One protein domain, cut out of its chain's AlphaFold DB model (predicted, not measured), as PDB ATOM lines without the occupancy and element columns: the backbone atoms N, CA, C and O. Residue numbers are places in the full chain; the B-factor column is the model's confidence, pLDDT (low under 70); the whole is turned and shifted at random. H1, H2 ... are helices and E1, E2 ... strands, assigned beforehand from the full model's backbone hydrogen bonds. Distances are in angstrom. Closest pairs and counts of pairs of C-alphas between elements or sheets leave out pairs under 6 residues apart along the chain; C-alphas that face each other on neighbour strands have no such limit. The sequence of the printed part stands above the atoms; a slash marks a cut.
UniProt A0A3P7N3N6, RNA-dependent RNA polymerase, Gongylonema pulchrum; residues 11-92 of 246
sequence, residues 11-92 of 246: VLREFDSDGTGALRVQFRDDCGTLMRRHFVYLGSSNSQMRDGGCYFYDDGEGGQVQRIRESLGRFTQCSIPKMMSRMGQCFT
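This is residues 11 to 92 of the 246 residues of the protein "RNA-dependent RNA polymerase" of Gongylonema pulchrum (UniProt A0A3P7N3N6). A small antiparallel sheet, E1 - E3 - E2, has short helices round it: H3 packs along E2, H1 grazes the sheet, H2 lies beside its strands, and H4 lies off it. Away from H4, residues 29 to 36 stick out as a loop. The printed part has 82 residues, with four named helices and three named strands that follow each other along the chain as H1 E1 E2 H2 E3 H3 H4, and its class is mixed, helices and strands. It is compact, with a radius of gyration of the C-alphas of 13.3 A and spans of 40 by 28 by 21 A.

Start at H1, residues 11 to 15, which only grazes the sheet. Next come E1, residues 22 to 26, and E2, residues 39 to 43, the edge strands. Between them look for inner strand E3, residues 53 to 58: N 23 and O 56 of E1 and E3 are 2.9 A apart, and N 42 and O 55 of E2 and E3 are 2.8 A apart, both within hydrogen-bond range. H2, residues 46 to 50, is on the sheet but over none of its strands. H3, residues 64 to 72, is on the sheet at a height of 9.1 A and runs along the strands, at 13 degrees to E2 on the local plane; the closest C-alphas of H3 and E2, those of Val 65 and Leu 42, are 5.9 A apart. H4, residues 80 to 87, is not on the sheet; it is close to H3 but not clearly touching, about perpendicular at 80 degrees, with closest C-alphas Leu 72 and Met 87 at 7.6 A. In H1, H2, H3 and H4 every O i to N i+4 pair is within hydrogen-bond range.

Find C-alpha 11 at (18.376, -49.368, 2.062), where H1 begins. E3 runs 16.9 A from C-alpha 53 at (13.959, -36.490, -4.836); E1 measures 12.8 A and H3 12.7 A. H4 ends at C-alpha 87, (13.343, -43.081, 8.495).

The C-alphas of Cys 31 and Gln 77, the two farthest apart, are 40.9 A apart. The printed part has no cut, and the link from E1 to E2 is long. Look for low pLDDT, under 70, at residues 17, 19, 21 to 22 and 24 to 36.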
ATOM      1  N   VAL A  11      19.564 -48.656   2.551       74.31
ATOM      2  CA  VAL A  11      18.376 -49.368   2.062       74.31
ATOM      3  C   VAL A  11      18.651 -50.028   0.716       74.31
ATOM      4  O   VAL A  11      18.371 -51.204   0.548       74.31
ATOM      5  N   LEU A  12      19.259 -49.296  -0.217       77.50
ATOM      6  CA  LEU A  12      19.583 -49.830  -1.540       77.50
ATOM      7  C   LEU A  12      20.632 -50.941  -1.458       77.50
ATOM      8  O   LEU A  12      20.506 -51.949  -2.133       77.50
ATOM      9  N   ARG A  13      21.632 -50.804  -0.576       80.06
ATOM     10  CA  ARG A  13      22.629 -51.865  -0.364       80.06
ATOM     11  C   ARG A  13      22.020 -53.174   0.142       80.06
ATOM     12  O   ARG A  13      22.563 -54.230  -0.153       80.06
ATOM     13  N   GLU A  14      20.959 -53.093   0.940       79.25
ATOM     14  CA  GLU A  14      20.344 -54.257   1.586       79.25
ATOM     15  C   GLU A  14      19.224 -54.881   0.743       79.25
ATOM     16  O   GLU A  14      19.112 -56.102   0.704       79.25
ATOM     17  N   PHE A  15      18.421 -54.062   0.056       78.25
ATOM     18  CA  PHE A  15      17.190 -54.503  -0.615       78.25
ATOM     19  C   PHE A  15      17.198 -54.349  -2.140       78.25
ATOM     20  O   PHE A  15      16.261 -54.807  -2.780       78.25
ATOM     21  N   ASP A  16      18.211 -53.711  -2.729       75.56
ATOM     22  CA  ASP A  16      18.292 -53.472  -4.175       75.56
ATOM     23  C   ASP A  16      19.749 -53.543  -4.664       75.56
ATOM     24  O   ASP A  16      20.331 -52.567  -5.146       75.56
ATOM     25  N   SER A  17      20.383 -54.699  -4.459       69.31
ATOM     26  CA  SER A  17      21.807 -54.895  -4.760       69.31
ATOM     27  C   SER A  17      22.124 -54.889  -6.259       69.31
ATOM     28  O   SER A  17      23.252 -54.559  -6.629       69.31
ATOM     29  N   ASP A  18      21.151 -55.225  -7.110       73.88
ATOM     30  CA  ASP A  18      21.263 -55.200  -8.572       73.88
ATOM     31  C   ASP A  18      20.797 -53.872  -9.201       73.88
ATOM     32  O   ASP A  18      21.028 -53.638 -10.389       73.88
ATOM     33  N   GLY A  19      20.201 -52.977  -8.403       68.38
ATOM     34  CA  GLY A  19      19.737 -51.657  -8.827       68.38
ATOM     35  C   GLY A  19      18.500 -51.688  -9.726       68.38
ATOM     36  O   GLY A  19      18.241 -50.712 -10.435       68.38
ATOM     37  N   THR A  20      17.766 -52.805  -9.763       74.62
ATOM     38  CA  THR A  20      16.588 -52.986 -10.623       74.62
ATOM     39  C   THR A  20      15.262 -52.808  -9.885       74.62
ATOM     40  O   THR A  20      14.220 -52.638 -10.531       74.62
ATOM     41  N   GLY A  21      15.290 -52.847  -8.551       65.50
ATOM     42  CA  GLY A  21      14.125 -52.817  -7.672       65.50
ATOM     43  C   GLY A  21      13.712 -51.417  -7.216       65.50
ATOM     44  O   GLY A  21      12.525 -51.191  -6.966       65.50
ATOM     45  N   ALA A  22      14.641 -50.456  -7.140       68.94
ATOM     46  CA  ALA A  22      14.355 -49.093  -6.707       68.94
ATOM     47  C   ALA A  22      14.567 -48.053  -7.816       68.94
ATOM     48  O   ALA A  22      15.640 -47.911  -8.400       68.94
ATOM     49  N   LEU A  23      13.550 -47.220  -8.033       70.38
ATOM     50  CA  LEU A  23      13.643 -46.033  -8.876       70.38
ATOM     51  C   LEU A  23      13.868 -44.801  -8.002       70.38
ATOM     52  O   LEU A  23      13.034 -44.441  -7.164       70.38
ATOM     53  N   ARG A  24      14.988 -44.107  -8.231       65.19
ATOM     54  CA  ARG A  24      15.155 -42.731  -7.756       65.19
ATOM     55  C   ARG A  24      14.482 -41.801  -8.757       65.19
ATOM     56  O   ARG A  24      15.037 -41.536  -9.820       65.19
ATOM     57  N   VAL A  25      13.310 -41.286  -8.406       63.19
ATOM     58  CA  VAL A  25      12.595 -40.316  -9.238       63.19
ATOM     59  C   VAL A  25      12.923 -38.916  -8.728       63.19
ATOM     60  O   VAL A  25      12.760 -38.611  -7.545       63.19
ATOM     61  N   GLN A  26      13.434 -38.070  -9.618       51.78
ATOM     62  CA  GLN A  26      13.361 -36.621  -9.468       51.78
ATOM     63  C   GLN A  26      12.236 -36.182 -10.399       51.78
ATOM     64  O   GLN A  26      12.282 -36.512 -11.582       51.78
ATOM     65  N   PHE A  27      11.199 -35.532  -9.872       45.44
ATOM     66  CA  PHE A  27      10.022 -35.189 -10.670       45.44
ATOM     67  C   PHE A  27      10.418 -34.276 -11.843       45.44
ATOM     68  O   PHE A  27      10.737 -33.102 -11.655       45.44
ATOM     69  N   ARG A  28      10.415 -34.837 -13.053       45.19
ATOM     70  CA  ARG A  28      10.242 -34.132 -14.322       45.19
ATOM     71  C   ARG A  28       9.269 -34.965 -15.140       45.19
ATOM     72  O   ARG A  28       9.519 -36.140 -15.394       45.19
ATOM     73  N   ASP A  29       8.131 -34.355 -15.412       41.75
ATOM     74  CA  ASP A  29       7.002 -34.945 -16.116       41.75
ATOM     75  C   ASP A  29       7.258 -34.793 -17.614       41.75
ATOM     76  O   ASP A  29       7.526 -33.669 -18.018       41.75
ATOM     77  N   ASP A  30       7.252 -35.870 -18.411       49.16
ATOM     78  CA  ASP A  30       7.424 -35.735 -19.874       49.16
ATOM     79  C   ASP A  30       6.913 -36.899 -20.749       49.16
ATOM     80  O   ASP A  30       7.065 -36.829 -21.967       49.16
ATOM     81  N   CYS A  31       6.306 -37.983 -20.236       52.94
ATOM     82  CA  CYS A  31       5.968 -39.087 -21.161       52.94
ATOM     83  C   CYS A  31       4.725 -39.946 -20.914       52.94
ATOM     84  O   CYS A  31       4.501 -40.853 -21.711       52.94
ATOM     85  N   GLY A  32       3.880 -39.672 -19.911       51.94
ATOM     86  CA  GLY A  32       2.479 -40.147 -19.866       51.94
ATOM     87  C   GLY A  32       2.204 -41.648 -20.095       51.94
ATOM     88  O   GLY A  32       1.067 -42.019 -20.373       51.94
ATOM     89  N   THR A  33       3.210 -42.524 -20.014       55.12
ATOM     90  CA  THR A  33       3.086 -43.943 -20.369       55.12
ATOM     91  C   THR A  33       2.981 -44.783 -19.101       55.12
ATOM     92  O   THR A  33       3.778 -44.620 -18.177       55.12
ATOM     93  N   LEU A  34       2.012 -45.703 -19.058       49.72
ATOM     94  CA  LEU A  34       1.802 -46.598 -17.920       49.72
ATOM     95  C   LEU A  34       3.003 -47.547 -17.750       49.72
ATOM     96  O   LEU A  34       3.313 -48.339 -18.643       49.72
ATOM     97  N   MET A  35       3.678 -47.492 -16.600       58.00
ATOM     98  CA  MET A  35       4.721 -48.463 -16.261       58.00
ATOM     99  C   MET A  35       4.096 -49.833 -15.952       58.00
ATOM    100  O   MET A  35       3.093 -49.923 -15.253       58.00
ATOM    101  N   ARG A  36       4.716 -50.921 -16.434       64.50
ATOM    102  CA  ARG A  36       4.276 -52.318 -16.197       64.50
ATOM    103  C   ARG A  36       4.516 -52.831 -14.763       64.50
ATOM    104  O   ARG A  36       4.281 -54.004 -14.503       64.50
ATOM    105  N   ARG A  37       5.025 -51.991 -13.859       71.88
ATOM    106  CA  ARG A  37       5.421 -52.336 -12.483       71.88
ATOM    107  C   ARG A  37       4.754 -51.387 -11.493       71.88
ATOM    108  O   ARG A  37       4.597 -50.202 -11.794       71.88
ATOM    109  N   HIS A  38       4.362 -51.906 -10.331       77.88
ATOM    110  CA  HIS A  38       3.634 -51.150  -9.313       77.88
ATOM    111  C   HIS A  38       4.614 -50.566  -8.295       77.88
ATOM    112  O   HIS A  38       4.981 -51.195  -7.305       77.88
ATOM    113  N   PHE A  39       5.058 -49.342  -8.559       82.19
ATOM    114  CA  PHE A  39       6.024 -48.653  -7.717       82.19
ATOM    115  C   PHE A  39       5.341 -47.917  -6.561       82.19
ATOM    116  O   PHE A  39       4.555 -46.996  -6.771       82.19
ATOM    117  N   VAL A  40       5.694 -48.273  -5.327       86.31
ATOM    118  CA  VAL A  40       5.184 -47.634  -4.107       86.31
ATOM    119  C   VAL A  40       6.285 -46.785  -3.482       86.31
ATOM    120  O   VAL A  40       7.459 -47.161  -3.478       86.31
ATOM    121  N   TYR A  41       5.919 -45.612  -2.953       87.62
ATOM    122  CA  TYR A  41       6.869 -44.741  -2.258       87.62
ATOM    123  C   TYR A  41       7.542 -45.524  -1.136       87.62
ATOM    124  O   TYR A  41       6.857 -46.043  -0.257       87.62
ATOM    125  N   LEU A  42       8.871 -45.563  -1.139       88.25
ATOM    126  CA  LEU A  42       9.682 -46.269  -0.156       88.25
ATOM    127  C   LEU A  42      10.162 -45.302   0.932       88.25
ATOM    128  O   LEU A  42       9.867 -45.496   2.117       88.25
ATOM    129  N   GLY A  43      10.825 -44.218   0.536       88.88
ATOM    130  CA  GLY A  43      11.365 -43.229   1.464       88.88
ATOM    131  C   GLY A  43      12.226 -42.163   0.792       88.88
ATOM    132  O   GLY A  43      12.563 -42.244  -0.388       88.88
ATOM    133  N   SER A  44      12.615 -41.155   1.565       87.88
ATOM    134  CA  SER A  44      13.518 -40.089   1.132       87.88
ATOM    135  C   SER A  44      14.344 -39.587   2.308       87.88
ATOM    136  O   SER A  44      13.857 -39.499   3.435       87.88
ATOM    137  N   SER A  45      15.596 -39.220   2.058       87.50
ATOM    138  CA  SER A  45      16.393 -38.475   3.035       87.50
ATOM    139  C   SER A  45      16.034 -36.989   3.045       87.50
ATOM    140  O   SER A  45      15.497 -36.460   2.075       87.50
ATOM    141  N   ASN A  46      16.380 -36.285   4.127       84.62
ATOM    142  CA  ASN A  46      16.076 -34.855   4.259       84.62
ATOM    143  C   ASN A  46      16.713 -33.994   3.155       84.62
ATOM    144  O   ASN A  46      16.149 -32.968   2.797       84.62
ATOM    145  N   SER A  47      17.892 -34.366   2.643       82.31
ATOM    146  CA  SER A  47      18.495 -33.673   1.497       82.31
ATOM    147  C   SER A  47      17.698 -33.928   0.229       82.31
ATOM    148  O   SER A  47      17.309 -32.982  -0.437       82.31
ATOM    149  N   GLN A  48      17.357 -35.189  -0.036       82.31
ATOM    150  CA  GLN A  48      16.561 -35.546  -1.204       82.31
ATOM    151  C   GLN A  48      15.207 -34.839  -1.207       82.31
ATOM    152  O   GLN A  48      14.831 -34.309  -2.238       82.31
ATOM    153  N   MET A  49      14.526 -34.728  -0.063       81.88
ATOM    154  CA  MET A  49      13.270 -33.973   0.016       81.88
ATOM    155  C   MET A  49      13.426 -32.501  -0.384       81.88
ATOM    156  O   MET A  49      12.559 -31.977  -1.074       81.88
ATOM    157  N   ARG A  50      14.520 -31.837   0.019       82.88
ATOM    158  CA  ARG A  50      14.790 -30.443  -0.382       82.88
ATOM    159  C   ARG A  50      15.080 -30.313  -1.875       82.88
ATOM    160  O   ARG A  50      14.710 -29.309  -2.468       82.88
ATOM    161  N   ASP A  51      15.687 -31.339  -2.463       81.81
ATOM    162  CA  ASP A  51      16.050 -31.383  -3.883       81.81
ATOM    163  C   ASP A  51      14.940 -32.002  -4.767       81.81
ATOM    164  O   ASP A  51      15.164 -32.283  -5.948       81.81
ATOM    165  N   GLY A  52      13.752 -32.268  -4.202       81.50
ATOM    166  CA  GLY A  52      12.614 -32.870  -4.910       81.50
ATOM    167  C   GLY A  52      12.801 -34.343  -5.301       81.50
ATOM    168  O   GLY A  52      12.202 -34.806  -6.269       81.50
ATOM    169  N   GLY A  53      13.660 -35.080  -4.597       83.00
ATOM    170  CA  GLY A  53      13.959 -36.490  -4.836       83.00
ATOM    171  C   GLY A  53      13.358 -37.445  -3.799       83.00
ATOM    172  O   GLY A  53      13.349 -37.176  -2.595       83.00
ATOM    173  N   CYS A  54      12.947 -38.623  -4.261       86.50
ATOM    174  CA  CYS A  54      12.491 -39.730  -3.421       86.50
ATOM    175  C   CYS A  54      12.773 -41.094  -4.074       86.50
ATOM    176  O   CYS A  54      13.146 -41.174  -5.246       86.50
ATOM    177  N   TYR A  55      12.639 -42.163  -3.287       87.00
ATOM    178  CA  TYR A  55      12.723 -43.537  -3.772       87.00
ATOM    179  C   TYR A  55      11.338 -44.165  -3.838       87.00
ATOM    180  O   TYR A  55      10.589 -44.123  -2.856       87.00
ATOM    181  N   PHE A  56      11.049 -44.795  -4.970       86.62
ATOM    182  CA  PHE A  56       9.955 -45.741  -5.127       86.62
ATOM    183  C   PHE A  56      10.526 -47.142  -5.341       86.62
ATOM    184  O   PHE A  56      11.625 -47.286  -5.874       86.62
ATOM    185  N   TYR A  57       9.791 -48.160  -4.916       86.75
ATOM    186  CA  TYR A  57      10.204 -49.557  -5.004       86.75
ATOM    187  C   TYR A  57       9.083 -50.395  -5.609       86.75
ATOM    188  O   TYR A  57       7.912 -50.106  -5.354       86.75
ATOM    189  N   ASP A  58       9.440 -51.381  -6.430       84.62
ATOM    190  CA  ASP A  58       8.473 -52.272  -7.073       84.62
ATOM    191  C   ASP A  58       7.821 -53.185  -6.028       84.62
ATOM    192  O   ASP A  58       8.440 -54.106  -5.493       84.62
ATOM    193  N   ASP A  59       6.566 -52.901  -5.694       83.19
ATOM    194  CA  ASP A  59       5.844 -53.616  -4.649       83.19
ATOM    195  C   ASP A  59       5.267 -54.950  -5.149       83.19
ATOM    196  O   ASP A  59       4.835 -55.763  -4.332       83.19
ATOM    197  N   GLY A  60       5.322 -55.240  -6.458       79.31
ATOM    198  CA  GLY A  60       4.819 -56.487  -7.042       79.31
ATOM    199  C   GLY A  60       3.361 -56.764  -6.652       79.31
ATOM    200  O   GLY A  60       2.487 -55.935  -6.893       79.31
ATOM    201  N   GLU A  61       3.112 -57.911  -6.011       77.38
ATOM    202  CA  GLU A  61       1.792 -58.312  -5.478       77.38
ATOM    203  C   GLU A  61       1.372 -57.571  -4.190       77.38
ATOM    204  O   GLU A  61       0.253 -57.744  -3.710       77.38
ATOM    205  N   GLY A  62       2.246 -56.730  -3.627       81.56
ATOM    206  CA  GLY A  62       1.959 -55.868  -2.483       81.56
ATOM    207  C   GLY A  62       2.738 -56.199  -1.203       81.56
ATOM    208  O   GLY A  62       3.116 -57.339  -0.915       81.56
ATOM    209  N   GLY A  63       2.965 -55.172  -0.380       80.62
ATOM    210  CA  GLY A  63       3.449 -55.306   1.001       80.62
ATOM    211  C   GLY A  63       4.954 -55.553   1.154       80.62
ATOM    212  O   GLY A  63       5.427 -55.785   2.269       80.62
ATOM    213  N   GLN A  64       5.740 -55.501   0.080       85.25
ATOM    214  CA  GLN A  64       7.205 -55.523   0.149       85.25
ATOM    215  C   GLN A  64       7.739 -54.221   0.746       85.25
ATOM    216  O   GLN A  64       8.560 -54.250   1.660       85.25
ATOM    217  N   VAL A  65       7.210 -53.073   0.317       86.62
ATOM    218  CA  VAL A  65       7.632 -51.759   0.828       86.62
ATOM    219  C   VAL A  65       7.392 -51.626   2.328       86.62
ATOM    220  O   VAL A  65       8.234 -51.089   3.051       86.62
ATOM    221  N   GLN A  66       6.264 -52.145   2.815       87.81
ATOM    222  CA  GLN A  66       5.961 -52.147   4.242       87.81
ATOM    223  C   GLN A  66       6.956 -53.018   5.023       87.81
ATOM    224  O   GLN A  66       7.511 -52.561   6.022       87.81
ATOM    225  N   ARG A  67       7.265 -54.220   4.516       88.81
ATOM    226  CA  ARG A  67       8.278 -55.112   5.102       88.81
ATOM    227  C   ARG A  67       9.666 -54.469   5.148       88.81
ATOM    228  O   ARG A  67      10.341 -54.563   6.172       88.81
ATOM    229  N   ILE A  68      10.071 -53.767   4.085       90.00
ATOM    230  CA  ILE A  68      11.339 -53.023   4.061       90.00
ATOM    231  C   ILE A  68      11.325 -51.927   5.131       90.00
ATOM    232  O   ILE A  68      12.269 -51.795   5.893       90.00
ATOM    233  N   ARG A  69      10.253 -51.143   5.265       89.38
ATOM    234  CA  ARG A  69      10.186 -50.093   6.301       89.38
ATOM    235  C   ARG A  69      10.276 -50.647   7.719       89.38
ATOM    236  O   ARG A  69      10.936 -50.042   8.563       89.38
ATOM    237  N   GLU A  70       9.633 -51.780   7.968       89.31
ATOM    238  CA  GLU A  70       9.656 -52.466   9.261       89.31
ATOM    239  C   GLU A  70      11.035 -53.052   9.590       89.31
ATOM    240  O   GLU A  70      11.433 -53.057  10.759       89.31
ATOM    241  N   SER A  71      11.802 -53.476   8.577       89.88
ATOM    242  CA  SER A  71      13.166 -53.979   8.768       89.88
ATOM    243  C   SER A  71      14.155 -52.872   9.159       89.88
ATOM    244  O   SER A  71      15.061 -53.117   9.954       89.88
ATOM    245  N   LEU A  72      13.953 -51.626   8.706       89.31
ATOM    246  CA  LEU A  72      14.864 -50.504   8.995       89.31
ATOM    247  C   LEU A  72      14.958 -50.156  10.486       89.31
ATOM    248  O   LEU A  72      15.985 -49.646  10.950       89.31
ATOM    249  N   GLY A  73      13.895 -50.405  11.249       88.94
ATOM    250  CA  GLY A  73      13.857 -50.158  12.682       88.94
ATOM    251  C   GLY A  73      12.476 -49.781  13.204       88.94
ATOM    252  O   GLY A  73      11.479 -49.755  12.491       88.94
ATOM    253  N   ARG A  74      12.416 -49.471  14.501       88.00
ATOM    254  CA  ARG A  74      11.179 -49.056  15.173       88.00
ATOM    255  C   ARG A  74      11.091 -47.536  15.236       88.00
ATOM    256  O   ARG A  74      11.873 -46.901  15.947       88.00
ATOM    257  N   PHE A  75      10.091 -46.978  14.555       85.56
ATOM    258  CA  PHE A  75       9.832 -45.533  14.487       85.56
ATOM    259  C   PHE A  75       8.542 -45.093  15.213       85.56
ATOM    260  O   PHE A  75       8.184 -43.919  15.185       85.56
ATOM    261  N   THR A  76       7.865 -46.013  15.906       72.81
ATOM    262  CA  THR A  76       6.505 -45.843  16.458       72.81
ATOM    263  C   THR A  76       6.372 -44.865  17.632       72.81
ATOM    264  O   THR A  76       5.263 -44.540  18.028       72.81
ATOM    265  N   GLN A  77       7.476 -44.379  18.204       70.88
ATOM    266  CA  GLN A  77       7.470 -43.580  19.441       70.88
ATOM    267  C   GLN A  77       7.678 -42.075  19.206       70.88
ATOM    268  O   GLN A  77       8.266 -41.390  20.042       70.88
ATOM    269  N   CYS A  78       7.283 -41.538  18.049       79.94
ATOM    270  CA  CYS A  78       7.496 -40.122  17.752       79.94
ATOM    271  C   CYS A  78       6.431 -39.528  16.827       79.94
ATOM    272  O   CYS A  78       5.720 -40.253  16.138       79.94
ATOM    273  N   SER A  79       6.338 -38.194  16.821       89.38
ATOM    274  CA  SER A  79       5.468 -37.456  15.901       89.38
ATOM    275  C   SER A  79       5.804 -37.776  14.442       89.38
ATOM    276  O   SER A  79       6.959 -38.056  14.120       89.38
ATOM    277  N   ILE A  80       4.814 -37.688  13.548       87.31
ATOM    278  CA  ILE A  80       4.967 -38.021  12.119       87.31
ATOM    279  C   ILE A  80       6.180 -37.316  11.470       87.31
ATOM    280  O   ILE A  80       6.993 -38.008  10.853       87.31
ATOM    281  N   PRO A  81       6.418 -35.999  11.657       87.25
ATOM    282  CA  PRO A  81       7.586 -35.342  11.063       87.25
ATOM    283  C   PRO A  81       8.913 -35.901  11.590       87.25
ATOM    284  O   PRO A  81       9.885 -36.074  10.850       87.25
ATOM    285  N   LYS A  82       8.955 -36.234  12.886       87.88
ATOM    286  CA  LYS A  82      10.128 -36.843  13.512       87.88
ATOM    287  C   LYS A  82      10.325 -38.260  12.978       87.88
ATOM    288  O   LYS A  82      11.445 -38.596  12.613       87.88
ATOM    289  N   MET A  83       9.255 -39.038  12.842       89.19
ATOM    290  CA  MET A  83       9.262 -40.379  12.254       89.19
ATOM    291  C   MET A  83       9.856 -40.361  10.844       89.19
ATOM    292  O   MET A  83      10.820 -41.081  10.578       89.19
ATOM    293  N   MET A  84       9.357 -39.479   9.974       87.19
ATOM    294  CA  MET A  84       9.860 -39.319   8.607       87.19
ATOM    295  C   MET A  84      11.345 -38.944   8.581       87.19
ATOM    296  O   MET A  84      12.118 -39.555   7.848       87.19
ATOM    297  N   SER A  85      11.775 -38.007   9.432       87.69
ATOM    298  CA  SER A  85      13.184 -37.598   9.528       87.69
ATOM    299  C   SER A  85      14.105 -38.735  10.005       87.69
ATOM    300  O   SER A  85      15.233 -38.872   9.523       87.69
ATOM    301  N   ARG A  86      13.630 -39.589  10.926       90.31
ATOM    302  CA  ARG A  86      14.357 -40.778  11.411       90.31
ATOM    303  C   ARG A  86      14.454 -41.851  10.324       90.31
ATOM    304  O   ARG A  86      15.542 -42.370  10.104       90.31
ATOM    305  N   MET A  87      13.361 -42.135   9.615       90.31
ATOM    306  CA  MET A  87      13.343 -43.081   8.495       90.31
ATOM    307  C   MET A  87      14.245 -42.601   7.348       90.31
ATOM    308  O   MET A  87      15.062 -43.363   6.833       90.31
ATOM    309  N   GLY A  88      14.198 -41.305   7.023       89.19
ATOM    310  CA  GLY A  88      15.049 -40.665   6.017       89.19
ATOM    311  C   GLY A  88      16.553 -40.772   6.300       89.19
ATOM    312  O   GLY A  88      17.379 -40.632   5.392       89.19
ATOM    313  N   GLN A  89      16.941 -41.078   7.541       88.81
ATOM    314  CA  GLN A  89      18.328 -41.373   7.885       88.81
ATOM    315  C   GLN A  89      18.852 -42.620   7.156       88.81
ATOM    316  O   GLN A  89      20.013 -42.628   6.746       88.81
ATOM    317  N   CYS A  90      18.024 -43.643   6.952       89.81
ATOM    318  CA  CYS A  90      18.426 -44.867   6.253       89.81
ATOM    319  C   CYS A  90      18.702 -44.618   4.760       89.81
ATOM    320  O   CYS A  90      19.524 -45.301   4.155       89.81
ATOM    321  N   PHE A  91      18.074 -43.589   4.186       87.62
ATOM    322  CA  PHE A  91      18.166 -43.241   2.764       87.62
ATOM    323  C   PHE A  91      19.280 -42.255   2.426       87.62
ATOM    324  O   PHE A  91      19.472 -41.910   1.259       87.62
ATOM    325  N   THR A  92      20.009 -41.752   3.422       85.06
ATOM    326  CA  THR A  92      21.106 -40.836   3.115       85.06
ATOM    327  C   THR A  92      22.315 -41.597   2.603       85.06
ATOM    328  O   THR A  92      22.678 -42.645   3.131       85.06
TER     329      THR A  92